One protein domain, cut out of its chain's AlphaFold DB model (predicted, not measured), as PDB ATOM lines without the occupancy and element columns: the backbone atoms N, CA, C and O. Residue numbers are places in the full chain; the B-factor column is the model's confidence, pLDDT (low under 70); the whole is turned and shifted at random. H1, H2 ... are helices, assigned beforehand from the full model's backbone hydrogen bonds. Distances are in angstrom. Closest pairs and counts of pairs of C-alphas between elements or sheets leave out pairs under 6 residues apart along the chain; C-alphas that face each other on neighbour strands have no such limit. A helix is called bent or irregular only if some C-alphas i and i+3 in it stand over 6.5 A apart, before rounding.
ATOM      1  N   SER A  15      -5.347 -54.798 -20.757       76.75
ATOM      2  CA  SER A  15      -6.536 -55.249 -21.488       76.75
ATOM      3  C   SER A  15      -7.809 -54.525 -21.027       76.75
ATOM      4  O   SER A  15      -8.705 -54.269 -21.830       76.75
ATOM      5  N   GLN A  16      -7.854 -54.093 -19.762       84.75
ATOM      6  CA  GLN A  16      -8.985 -53.363 -19.178       84.75
ATOM      7  C   GLN A  16      -8.881 -51.842 -19.341       84.75
ATOM      8  O   GLN A  16      -9.847 -51.121 -19.068       84.75
ATOM      9  N   LEU A  17      -7.726 -51.331 -19.784       86.25
ATOM     10  CA  LEU A  17      -7.445 -49.896 -19.862       86.25
ATOM     11  C   LEU A  17      -8.518 -49.147 -20.656       86.25
ATOM     12  O   LEU A  17      -9.053 -48.148 -20.180       86.25
ATOM     13  N   SER A  18      -8.865 -49.658 -21.838       91.50
ATOM     14  CA  SER A  18      -9.855 -49.033 -22.718       91.50
ATOM     15  C   SER A  18     -11.221 -48.881 -22.047       91.50
ATOM     16  O   SER A  18     -11.811 -47.804 -22.108       91.50
ATOM     17  N   GLY A  19     -11.703 -49.925 -21.364       92.00
ATOM     18  CA  GLY A  19     -12.981 -49.882 -20.648       92.00
ATOM     19  C   GLY A  19     -12.975 -48.868 -19.504       92.00
ATOM     20  O   GLY A  19     -13.966 -48.180 -19.281       92.00
ATOM     21  N   ARG A  20     -11.833 -48.714 -18.825       92.19
ATOM     22  CA  ARG A  20     -11.671 -47.761 -17.719       92.19
ATOM     23  C   ARG A  20     -11.620 -46.302 -18.170       92.19
ATOM     24  O   ARG A  20     -12.145 -45.445 -17.470       92.19
ATOM     25  N   ILE A  21     -10.991 -46.006 -19.311       94.44
ATOM     26  CA  ILE A  21     -10.796 -44.614 -19.759       94.44
ATOM     27  C   ILE A  21     -11.880 -44.120 -20.720       94.44
ATOM     28  O   ILE A  21     -12.058 -42.909 -20.845       94.44
ATOM     29  N   ALA A  22     -12.626 -45.013 -21.379       96.12
ATOM     30  CA  ALA A  22     -13.661 -44.625 -22.339       96.12
ATOM     31  C   ALA A  22     -14.731 -43.674 -21.773       96.12
ATOM     32  O   ALA A  22     -15.000 -42.665 -22.433       96.12
ATOM     33  N   PRO A  23     -15.288 -43.891 -20.563       96.75
ATOM     34  CA  PRO A  23     -16.261 -42.962 -19.992       96.75
ATOM     35  C   PRO A  23     -15.675 -41.562 -19.767       96.75
ATOM     36  O   PRO A  23     -16.310 -40.566 -20.107       96.75
ATOM     37  N   ALA A  24     -14.437 -41.482 -19.268       96.50
ATOM     38  CA  ALA A  24     -13.757 -40.212 -19.024       96.50
ATOM     39  C   ALA A  24     -13.470 -39.462 -20.332       96.50
ATOM     40  O   ALA A  24     -13.758 -38.274 -20.441       96.50
ATOM     41  N   VAL A  25     -12.956 -40.161 -21.349       97.62
ATOM     42  CA  VAL A  25     -12.702 -39.577 -22.675       97.62
ATOM     43  C   VAL A  25     -13.999 -39.059 -23.297       97.62
ATOM     44  O   VAL A  25     -14.021 -37.947 -23.822       97.62
ATOM     45  N   SER A  26     -15.088 -39.828 -23.194       96.81
ATOM     46  CA  SER A  26     -16.406 -39.421 -23.688       96.81
ATOM     47  C   SER A  26     -16.912 -38.168 -22.980       96.81
ATOM     48  O   SER A  26     -17.305 -37.214 -23.649       96.81
ATOM     49  N   LEU A  27     -16.863 -38.137 -21.645       97.88
ATOM     50  CA  LEU A  27     -17.296 -36.986 -20.851       97.88
ATOM     51  C   LEU A  27     -16.517 -35.727 -21.234       97.88
ATOM     52  O   LEU A  27     -17.114 -34.710 -21.578       97.88
ATOM     53  N   LEU A  28     -15.186 -35.810 -21.226       97.81
ATOM     54  CA  LEU A  28     -14.318 -34.678 -21.545       97.81
ATOM     55  C   LEU A  28     -14.570 -34.168 -22.973       97.81
ATOM     56  O   LEU A  28     -14.632 -32.961 -23.202       97.81
ATOM     57  N   ARG A  29     -14.792 -35.072 -23.936       97.12
ATOM     58  CA  ARG A  29     -15.145 -34.690 -25.307       97.12
ATOM     59  C   ARG A  29     -16.508 -33.994 -25.391       97.12
ATOM     60  O   ARG A  29     -16.637 -33.050 -26.176       97.12
ATOM     61  N   GLN A  30     -17.504 -34.465 -24.638       97.31
ATOM     62  CA  GLN A  30     -18.864 -33.911 -24.619       97.31
ATOM     63  C   GLN A  30     -18.897 -32.491 -24.054       97.31
ATOM     64  O   GLN A  30     -19.579 -31.638 -24.611       97.31
ATOM     65  N   VAL A  31     -18.101 -32.207 -23.019       97.75
ATOM     66  CA  VAL A  31     -17.980 -30.853 -22.447       97.75
ATOM     67  C   VAL A  31     -17.055 -29.930 -23.254       97.75
ATOM     68  O   VAL A  31     -16.709 -28.843 -22.803       97.75
ATOM     69  N   GLY A  32     -16.636 -30.350 -24.452       97.12
ATOM     70  CA  GLY A  32     -15.845 -29.531 -25.369       97.12
ATOM     71  C   GLY A  32     -14.350 -29.454 -25.051       97.12
ATOM     72  O   GLY A  32     -13.664 -28.607 -25.619       97.12
ATOM     73  N   MET A  33     -13.810 -30.322 -24.185       97.62
ATOM     74  CA  MET A  33     -12.368 -30.360 -23.925       97.62
ATOM     75  C   MET A  33     -11.605 -31.097 -25.030       97.62
ATOM     76  O   MET A  33     -12.054 -32.106 -25.582       97.62
ATOM     77  N   ASN A  34     -10.385 -30.630 -25.293       95.75
ATOM     78  CA  ASN A  34      -9.444 -31.303 -26.182       95.75
ATOM     79  C   ASN A  34      -8.787 -32.482 -25.459       95.75
ATOM     80  O   ASN A  34      -7.808 -32.324 -24.732       95.75
ATOM     81  N   VAL A  35      -9.331 -33.677 -25.671       96.94
ATOM     82  CA  VAL A  35      -8.818 -34.916 -25.078       96.94
ATOM     83  C   VAL A  35      -7.742 -35.524 -25.965       96.94
ATOM     84  O   VAL A  35      -7.866 -35.557 -27.190       96.94
ATOM     85  N   SER A  36      -6.675 -36.035 -25.359       97.12
ATOM     86  CA  SER A  36      -5.660 -36.818 -26.062       97.12
ATOM     87  C   SER A  36      -5.110 -37.920 -25.164       97.12
ATOM     88  O   SER A  36      -4.945 -37.733 -23.960       97.12
ATOM     89  N   ILE A  37      -4.835 -39.074 -25.765       96.06
ATOM     90  CA  ILE A  37      -4.251 -40.253 -25.133       96.06
ATOM     91  C   ILE A  37      -2.810 -40.363 -25.615       96.06
ATOM     92  O   ILE A  37      -2.541 -40.420 -26.818       96.06
ATOM     93  N   TYR A  38      -1.888 -40.418 -24.665       94.50
ATOM     94  CA  TYR A  38      -0.457 -40.464 -24.926       94.50
ATOM     95  C   TYR A  38       0.126 -41.785 -24.450       94.50
ATOM     96  O   TYR A  38      -0.316 -42.338 -23.447       94.50
ATOM     97  N   ASN A  39       1.177 -42.239 -25.130       92.12
ATOM     98  CA  ASN A  39       2.022 -43.347 -24.680       92.12
ATOM     99  C   ASN A  39       1.287 -44.696 -24.548       92.12
ATOM    100  O   ASN A  39       1.729 -45.571 -23.803       92.12
ATOM    101  N   VAL A  40       0.173 -44.866 -25.267       92.56
ATOM    102  CA  VAL A  40      -0.577 -46.124 -25.340       92.56
ATOM    103  C   VAL A  40      -0.554 -46.629 -26.785       92.56
ATOM    104  O   VAL A  40      -1.066 -45.934 -27.667       92.56
ATOM    105  N   PRO A  41       0.005 -47.826 -27.055       93.50
ATOM    106  CA  PRO A  41      -0.049 -48.433 -28.379       93.50
ATOM    107  C   PRO A  41      -1.491 -48.518 -28.904       93.50
ATOM    108  O   PRO A  41      -2.391 -48.951 -28.183       93.50
ATOM    109  N   LEU A  42      -1.711 -48.183 -30.181       95.25
ATOM    110  CA  LEU A  42      -3.050 -48.163 -30.797       95.25
ATOM    111  C   LEU A  42      -3.800 -49.495 -30.678       95.25
ATOM    112  O   LEU A  42      -5.025 -49.521 -30.584       95.25
ATOM    113  N   CYS A  43      -3.061 -50.602 -30.673       93.31
ATOM    114  CA  CYS A  43      -3.593 -51.951 -30.538       93.31
ATOM    115  C   CYS A  43      -4.150 -52.290 -29.153       93.31
ATOM    116  O   CYS A  43      -4.913 -53.243 -29.036       93.31
ATOM    117  N   LEU A  44      -3.808 -51.506 -28.131       91.88
ATOM    118  CA  LEU A  44      -4.357 -51.630 -26.778       91.88
ATOM    119  C   LEU A  44      -5.568 -50.711 -26.557       91.88
ATOM    120  O   LEU A  44      -6.224 -50.775 -25.516       91.88
ATOM    121  N   LEU A  45      -5.875 -49.858 -27.540       94.44
ATOM    122  CA  LEU A  45      -7.039 -48.986 -27.532       94.44
ATOM    123  C   LEU A  45      -8.196 -49.613 -28.311       94.44
ATOM    124  O   LEU A  45      -8.057 -50.031 -29.470       94.44
ATOM    125  N   ALA A  46      -9.374 -49.594 -27.688       93.81
ATOM    126  CA  ALA A  46     -10.632 -49.845 -28.374       93.81
ATOM    127  C   ALA A  46     -10.766 -48.895 -29.582       93.81
ATOM    128  O   ALA A  46     -10.328 -47.743 -29.497       93.81
ATOM    129  N   PRO A  47     -11.388 -49.321 -30.699       94.19
ATOM    130  CA  PRO A  47     -11.488 -48.506 -31.912       94.19
ATOM    131  C   PRO A  47     -12.008 -47.081 -31.676       94.19
ATOM    132  O   PRO A  47     -11.441 -46.137 -32.219       94.19
ATOM    133  N   ALA A  48     -13.001 -46.915 -30.795       94.81
ATOM    134  CA  ALA A  48     -13.581 -45.617 -30.438       94.81
ATOM    135  C   ALA A  48     -12.596 -44.648 -29.750       94.81
ATOM    136  O   ALA A  48     -12.804 -43.439 -29.777       94.81
ATOM    137  N   LEU A  49     -11.519 -45.160 -29.145       96.75
ATOM    138  CA  LEU A  49     -10.505 -44.362 -28.449       96.75
ATOM    139  C   LEU A  49      -9.325 -43.955 -29.341       96.75
ATOM    140  O   LEU A  49      -8.611 -43.007 -29.021       96.75
ATOM    141  N   ARG A  50      -9.113 -44.647 -30.464       95.81
ATOM    142  CA  ARG A  50      -7.975 -44.401 -31.368       95.81
ATOM    143  C   ARG A  50      -7.923 -42.979 -31.943       95.81
ATOM    144  O   ARG A  50      -6.813 -42.462 -32.030       95.81
ATOM    145  N   PRO A  51      -9.047 -42.300 -32.259       96.00
ATOM    146  CA  PRO A  51      -9.009 -40.908 -32.721       96.00
ATOM    147  C   PRO A  51      -8.380 -39.926 -31.721       96.00
ATOM    148  O   PRO A  51      -7.921 -38.854 -32.112       96.00
ATOM    149  N   PHE A  52      -8.341 -40.287 -30.434       96.88
ATOM    150  CA  PHE A  52      -7.736 -39.473 -29.382       96.88
ATOM    151  C   PHE A  52      -6.247 -39.777 -29.178       96.88
ATOM    152  O   PHE A  52      -5.581 -39.062 -28.435       96.88
ATOM    153  N   ALA A  53      -5.698 -40.819 -29.803       96.38
ATOM    154  CA  ALA A  53      -4.306 -41.208 -29.618       96.38
ATOM    155  C   ALA A  53      -3.332 -40.235 -30.305       96.38
ATOM    156  O   ALA A  53      -3.597 -39.714 -31.393       96.38
ATOM    157  N   ARG A  54      -2.176 -40.006 -29.672       96.12
ATOM    158  CA  ARG A  54      -1.108 -39.143 -30.193       96.12
ATOM    159  C   ARG A  54       0.243 -39.851 -30.184       96.12
ATOM    160  O   ARG A  54       0.729 -40.289 -29.141       96.12
ATOM    161  N   LYS A  55       0.895 -39.878 -31.347       94.62
ATOM    162  CA  LYS A  55       2.304 -40.257 -31.495       94.62
ATOM    163  C   LYS A  55       3.197 -39.061 -31.144       94.62
ATOM    164  O   LYS A  55       3.652 -38.338 -32.019       94.62
ATOM    165  N   SER A  56       3.396 -38.819 -29.849       90.00
ATOM    166  CA  SER A  56       4.118 -37.640 -29.332       90.00
ATOM    167  C   SER A  56       5.493 -37.952 -28.731       90.00
ATOM    168  O   SER A  56       6.110 -37.085 -28.114       90.00
ATOM    169  N   ILE A  57       5.962 -39.194 -28.841       87.50
ATOM    170  CA  ILE A  57       7.267 -39.615 -28.326       87.50
ATOM    171  C   ILE A  57       8.236 -39.749 -29.501       87.50
ATOM    172  O   ILE A  57       7.889 -40.368 -30.504       87.50
ATOM    173  N   SER A  58       9.456 -39.223 -29.352       87.38
ATOM    174  CA  SER A  58      10.535 -39.363 -30.337       87.38
ATOM    175  C   SER A  58      10.813 -40.826 -30.690       87.38
ATOM    176  O   SER A  58      10.887 -41.669 -29.795       87.38
ATOM    177  N   ASP A  59      11.069 -41.105 -31.969       84.94
ATOM    178  CA  ASP A  59      11.233 -42.473 -32.475       84.94
ATOM    179  C   ASP A  59      12.316 -43.271 -31.736       84.94
ATOM    180  O   ASP A  59      12.117 -44.446 -31.443       84.94
ATOM    181  N   TRP A  60      13.413 -42.630 -31.321       88.12
ATOM    182  CA  TRP A  60      14.506 -43.295 -30.600       88.12
ATOM    183  C   TRP A  60      14.113 -43.867 -29.224       88.12
ATOM    184  O   TRP A  60      14.823 -44.721 -28.687       88.12
ATOM    185  N   LYS A  61      13.005 -43.398 -28.629       89.62
ATOM    186  CA  LYS A  61      12.490 -43.880 -27.333       89.62
ATOM    187  C   LYS A  61      11.486 -45.021 -27.481       89.62
ATOM    188  O   LYS A  61      11.153 -45.650 -26.471       89.62
ATOM    189  N   ASN A  62      11.007 -45.266 -28.697       92.00
ATOM    190  CA  ASN A  62       9.966 -46.240 -28.975       92.00
ATOM    191  C   ASN A  62      10.569 -47.499 -29.596       92.00
ATOM    192  O   ASN A  62      11.497 -47.453 -30.396       92.00
ATOM    193  N   GLU A  63       9.994 -48.635 -29.248       94.12
ATOM    194  CA  GLU A  63      10.262 -49.926 -29.859       94.12
ATOM    195  C   GLU A  63       8.928 -50.635 -30.117       94.12
ATOM    196  O   GLU A  63       7.904 -50.351 -29.486       94.12
ATOM    197  N   TYR A  64       8.936 -51.564 -31.064       94.00
ATOM    198  CA  TYR A  64       7.748 -52.287 -31.500       94.00
ATOM    199  C   TYR A  64       7.949 -53.783 -31.283       94.00
ATOM    200  O   TYR A  64       9.066 -54.278 -31.392       94.00
ATOM    201  N   ALA A  65       6.857 -54.482 -30.985       94.12
ATOM    202  CA  ALA A  65       6.847 -55.938 -30.946       94.12
ATOM    203  C   ALA A  65       7.113 -56.523 -32.340       94.12
ATOM    204  O   ALA A  65       6.809 -55.872 -33.347       94.12
ATOM    205  N   GLN A  66       7.581 -57.769 -32.407       92.88
ATOM    206  CA  GLN A  66       7.838 -58.445 -33.687       92.88
ATOM    207  C   GLN A  66       6.574 -58.495 -34.565       92.88
ATOM    208  O   GLN A  66       6.602 -58.169 -35.750       92.88
ATOM    209  N   ALA A  67       5.416 -58.781 -33.961       91.62
ATOM    210  CA  ALA A  67       4.129 -58.809 -34.659       91.62
ATOM    211  C   ALA A  67       3.740 -57.461 -35.304       91.62
ATOM    212  O   ALA A  67       2.870 -57.409 -36.173       91.62
ATOM    213  N   CYS A  68       4.361 -56.349 -34.896       94.75
ATOM    214  CA  CYS A  68       4.100 -55.042 -35.483       94.75
ATOM    215  C   CYS A  68       4.813 -54.817 -36.824       94.75
ATOM    216  O   CYS A  68       4.511 -53.818 -37.472       94.75
ATOM    217  N   GLU A  69       5.728 -55.688 -37.261       93.31
ATOM    218  CA  GLU A  69       6.452 -55.532 -38.535       93.31
ATOM    219  C   GLU A  69       5.520 -55.387 -39.740       93.31
ATOM    220  O   GLU A  69       5.777 -54.562 -40.612       93.31
ATOM    221  N   ARG A  70       4.400 -56.117 -39.741       92.25
ATOM    222  CA  ARG A  70       3.388 -56.092 -40.811       92.25
ATOM    223  C   ARG A  70       2.136 -55.288 -40.448       92.25
ATOM    224  O   ARG A  70       1.135 -55.365 -41.149       92.25
ATOM    225  N   CYS A  71       2.161 -54.530 -39.350       95.94
ATOM    226  CA  CYS A  71       0.997 -53.791 -38.857       95.94
ATOM    227  C   CYS A  71       0.747 -52.524 -39.686       95.94
ATOM    228  O   CYS A  71       1.584 -51.620 -39.705       95.94
ATOM    229  N   ALA A  72      -0.443 -52.412 -40.285       95.56
ATOM    230  CA  ALA A  72      -0.823 -51.246 -41.085       95.56
ATOM    231  C   ALA A  72      -0.909 -49.955 -40.250       95.56
ATOM    232  O   ALA A  72      -0.619 -48.876 -40.751       95.56
ATOM    233  N   ALA A  73      -1.241 -50.061 -38.960       95.25
ATOM    234  CA  ALA A  73      -1.329 -48.916 -38.051       95.25
ATOM    235  C   ALA A  73       0.025 -48.480 -37.447       95.25
ATOM    236  O   ALA A  73       0.059 -47.571 -36.617       95.25
ATOM    237  N   LYS A  74       1.148 -49.131 -37.795       94.44
ATOM    238  CA  LYS A  74       2.476 -48.805 -37.239       94.44
ATOM    239  C   LYS A  74       2.904 -47.344 -37.470       94.44
ATOM    240  O   LYS A  74       3.428 -46.774 -36.513       94.44
ATOM    241  N   PRO A  75       2.693 -46.719 -38.649       93.50
ATOM    242  CA  PRO A  75       3.123 -45.336 -38.893       93.50
ATOM    243  C   PRO A  75       2.546 -44.329 -37.887       93.50
ATOM    244  O   PRO A  75       3.276 -43.445 -37.428       93.50
ATOM    245  N   ASP A  76       1.293 -44.542 -37.473       93.88
ATOM    246  CA  ASP A  76       0.539 -43.673 -36.558       93.88
ATOM    247  C   ASP A  76       0.642 -44.091 -35.081       93.88
ATOM    248  O   ASP A  76       0.187 -43.385 -34.180       93.88
ATOM    249  N   CYS A  77       1.230 -45.255 -34.801       94.75
ATOM    250  CA  CYS A  77       1.340 -45.794 -33.452       94.75
ATOM    251  C   CYS A  77       2.540 -45.192 -32.704       94.75
ATOM    252  O   CYS A  77       3.601 -44.966 -33.280       94.75
ATOM    253  N   CYS A  78       2.407 -44.983 -31.389       94.44
ATOM    254  CA  CYS A  78       3.530 -44.581 -30.534       94.44
ATOM    255  C   CYS A  78       4.457 -45.743 -30.142       94.44
ATOM    256  O   CYS A  78       5.501 -45.508 -29.546       94.44
ATOM    257  N   GLY A  79       4.078 -46.989 -30.439       94.25
ATOM    258  CA  GLY A  79       4.812 -48.170 -29.989       94.25
ATOM    259  C   GLY A  79       4.865 -48.285 -28.463       94.25
ATOM    260  O   GLY A  79       4.019 -47.748 -27.746       94.25
ATOM    261  N   PHE A  80       5.864 -49.012 -27.979       93.00
ATOM    262  CA  PHE A  80       6.155 -49.196 -26.561       93.00
ATOM    263  C   PHE A  80       7.435 -48.454 -26.203       93.00
ATOM    264  O   PHE A  80       8.340 -48.349 -27.025       93.00
ATOM    265  N   PHE A  81       7.582 -48.023 -24.952       91.69
ATOM    266  CA  PHE A  81       8.873 -47.511 -24.502       91.69
ATOM    267  C   PHE A  81       9.964 -48.579 -24.626       91.69
ATOM    268  O   PHE A  81       9.771 -49.728 -24.230       91.69
ATOM    269  N   LYS A  82      11.146 -48.174 -25.089       90.50
ATOM    270  CA  LYS A  82      12.353 -49.013 -25.164       90.50
ATOM    271  C   LYS A  82      12.754 -49.642 -23.823       90.50
ATOM    272  O   LYS A  82      13.372 -50.697 -23.777       90.50
ATOM    273  N   SER A  83      12.390 -49.007 -22.709       87.12
ATOM    274  CA  SER A  83      12.633 -49.525 -21.359       87.12
ATOM    275  C   SER A  83      11.658 -50.628 -20.925       87.12
ATOM    276  O   SER A  83      11.892 -51.245 -19.881       87.12
ATOM    277  N   ALA A  84      10.578 -50.870 -21.677       85.50
ATOM    278  CA  ALA A  84       9.617 -51.922 -21.375       85.50
ATOM    279  C   ALA A  84      10.194 -53.309 -21.731       85.50
ATOM    280  O   ALA A  84      10.822 -53.458 -22.781       85.50
ATOM    281  N   PRO A  85       9.979 -54.346 -20.898       85.88
ATOM    282  CA  PRO A  85      10.492 -55.687 -21.176       85.88
ATOM    283  C   PRO A  85       9.968 -56.248 -22.505       85.88
ATOM    284  O   PRO A  85       8.761 -56.237 -22.742       85.88
ATOM    285  N   THR A  86      10.854 -56.796 -23.343       86.62
ATOM    286  CA  THR A  86      10.516 -57.419 -24.644       86.62
ATOM    287  C   THR A  86       9.387 -58.437 -24.527       86.62
ATOM    288  O   THR A  86       8.357 -58.261 -25.166       86.62
ATOM    289  N   ILE A  87       9.507 -59.384 -23.588       83.38
ATOM    290  CA  ILE A  87       8.499 -60.428 -23.332       83.38
ATOM    291  C   ILE A  87       7.097 -59.833 -23.139       83.38
ATOM    292  O   ILE A  87       6.120 -60.358 -23.665       83.38
ATOM    293  N   ARG A  88       6.978 -58.712 -22.413       82.00
ATOM    294  CA  ARG A  88       5.673 -58.081 -22.177       82.00
ATOM    295  C   ARG A  88       5.124 -57.405 -23.421       82.00
ATOM    296  O   ARG A  88       3.928 -57.496 -23.667       82.00
ATOM    297  N   ARG A  89       5.979 -56.734 -24.192       88.19
ATOM    298  CA  ARG A  89       5.577 -56.044 -25.425       88.19
ATOM    299  C   ARG A  89       5.035 -57.028 -26.449       88.19
ATOM    300  O   ARG A  89       3.942 -56.812 -26.966       88.19
ATOM    301  N   ASP A  90       5.751 -58.126 -26.669       89.75
ATOM    302  CA  ASP A  90       5.336 -59.161 -27.615       89.75
ATOM    303  C   ASP A  90       4.068 -59.887 -27.144       89.75
ATOM    304  O   ASP A  90       3.179 -60.158 -27.947       89.75
ATOM    305  N   ALA A  91       3.918 -60.113 -25.833       88.12
ATOM    306  CA  ALA A  91       2.724 -60.753 -25.283       88.12
ATOM    307  C   ALA A  91       1.440 -59.928 -25.484       88.12
ATOM    308  O   ALA A  91       0.371 -60.507 -25.712       88.12
ATOM    309  N   VAL A  92       1.513 -58.592 -25.414       88.50
ATOM    310  CA  VAL A  92       0.322 -57.716 -25.461       88.50
ATOM    311  C   VAL A  92       0.054 -57.092 -26.829       88.50
ATOM    312  O   VAL A  92      -1.073 -56.680 -27.091       88.50
ATOM    313  N   ALA A  93       1.048 -56.999 -27.715       91.75
ATOM    314  CA  ALA A  93       0.863 -56.366 -29.016       91.75
ATOM    315  C   ALA A  93      -0.127 -57.141 -29.901       91.75
ATOM    316  O   ALA A  93      -0.043 -58.361 -30.047       91.75
TER     317      ALA A  93
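AT A GLANCE: This is residues 15 to 93 of the 101 residues of an uncharacterized protein of Bradyrhizobium diazoefficiens (UniProt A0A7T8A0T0). An elongated body has a long, kinked helix H1 and the short H2, set steeply to it, at one end, and two small helices, H3 and H4, near each other at the other end, with long loops joining these parts. The 79 printed residues hold four named helices, H1 to H4 along the chain, and no named strand; the class is all helix, with under half of the residues, 34, in named elements. The whole is compact, with a radius of gyration of the C-alphas of 13.1 A, and spans 39 by 25 by 23 A.

HOW THE PARTS SIT: H1, residues 15 to 30, only just touches H2, residues 47 to 52, with 3 pairs of C-alphas within 8 A and with residues 18 to 25 of H1 alone; the closest C-alphas, of Ala 22 and Leu 49, are 6.9 A apart. They run the same way at a steep tilt of 57 degrees. H3, residues 66 to 70, and H4, residues 86 to 92, are close but not clearly touching; their closest C-alphas, of Gln 66 and Asp 90, are 6.6 A apart. H2 is apart from H3 and H4, and H1 is apart from H3 and, only just, from H4, at 8.3 A. Outside the helices, residues 37 to 38 pair with 53 to 54, parallel, and 62 to 63 with 80 to 81, antiparallel. Every O i to N i+4 pair of H4 is within hydrogen-bond range, against 9 of 12 in H1, 0 of 2 in H2 and 0 of 1 in H3; O i to N i+3 pairs within range number 2 of 3 in H2 and 1 of 2 in H3.

IN THESE COORDINATES: H1 begins at C-alpha 15, (-6.536, -55.249, -21.488), is 24.8 A long and has a kink of 32 degrees near residue 23. It is irregular, with C-alphas 15 and 18 7.2 A apart; H2 and H3 are only just irregular, at 6.9 A from C-alpha 48 to 51 and 6.8 A from 67 to 70. H2 is 10.1 A long, H3 8.7 A and H4 10.2 A, ending at C-alpha 92, (0.322, -57.716, -25.461).

THE WHOLE: The C-alphas of Val 31 and Ile 87, the two farthest apart, are 39.7 A apart. The printed part has no cut, the three links are long, and no printed residue has a pLDDT under 70.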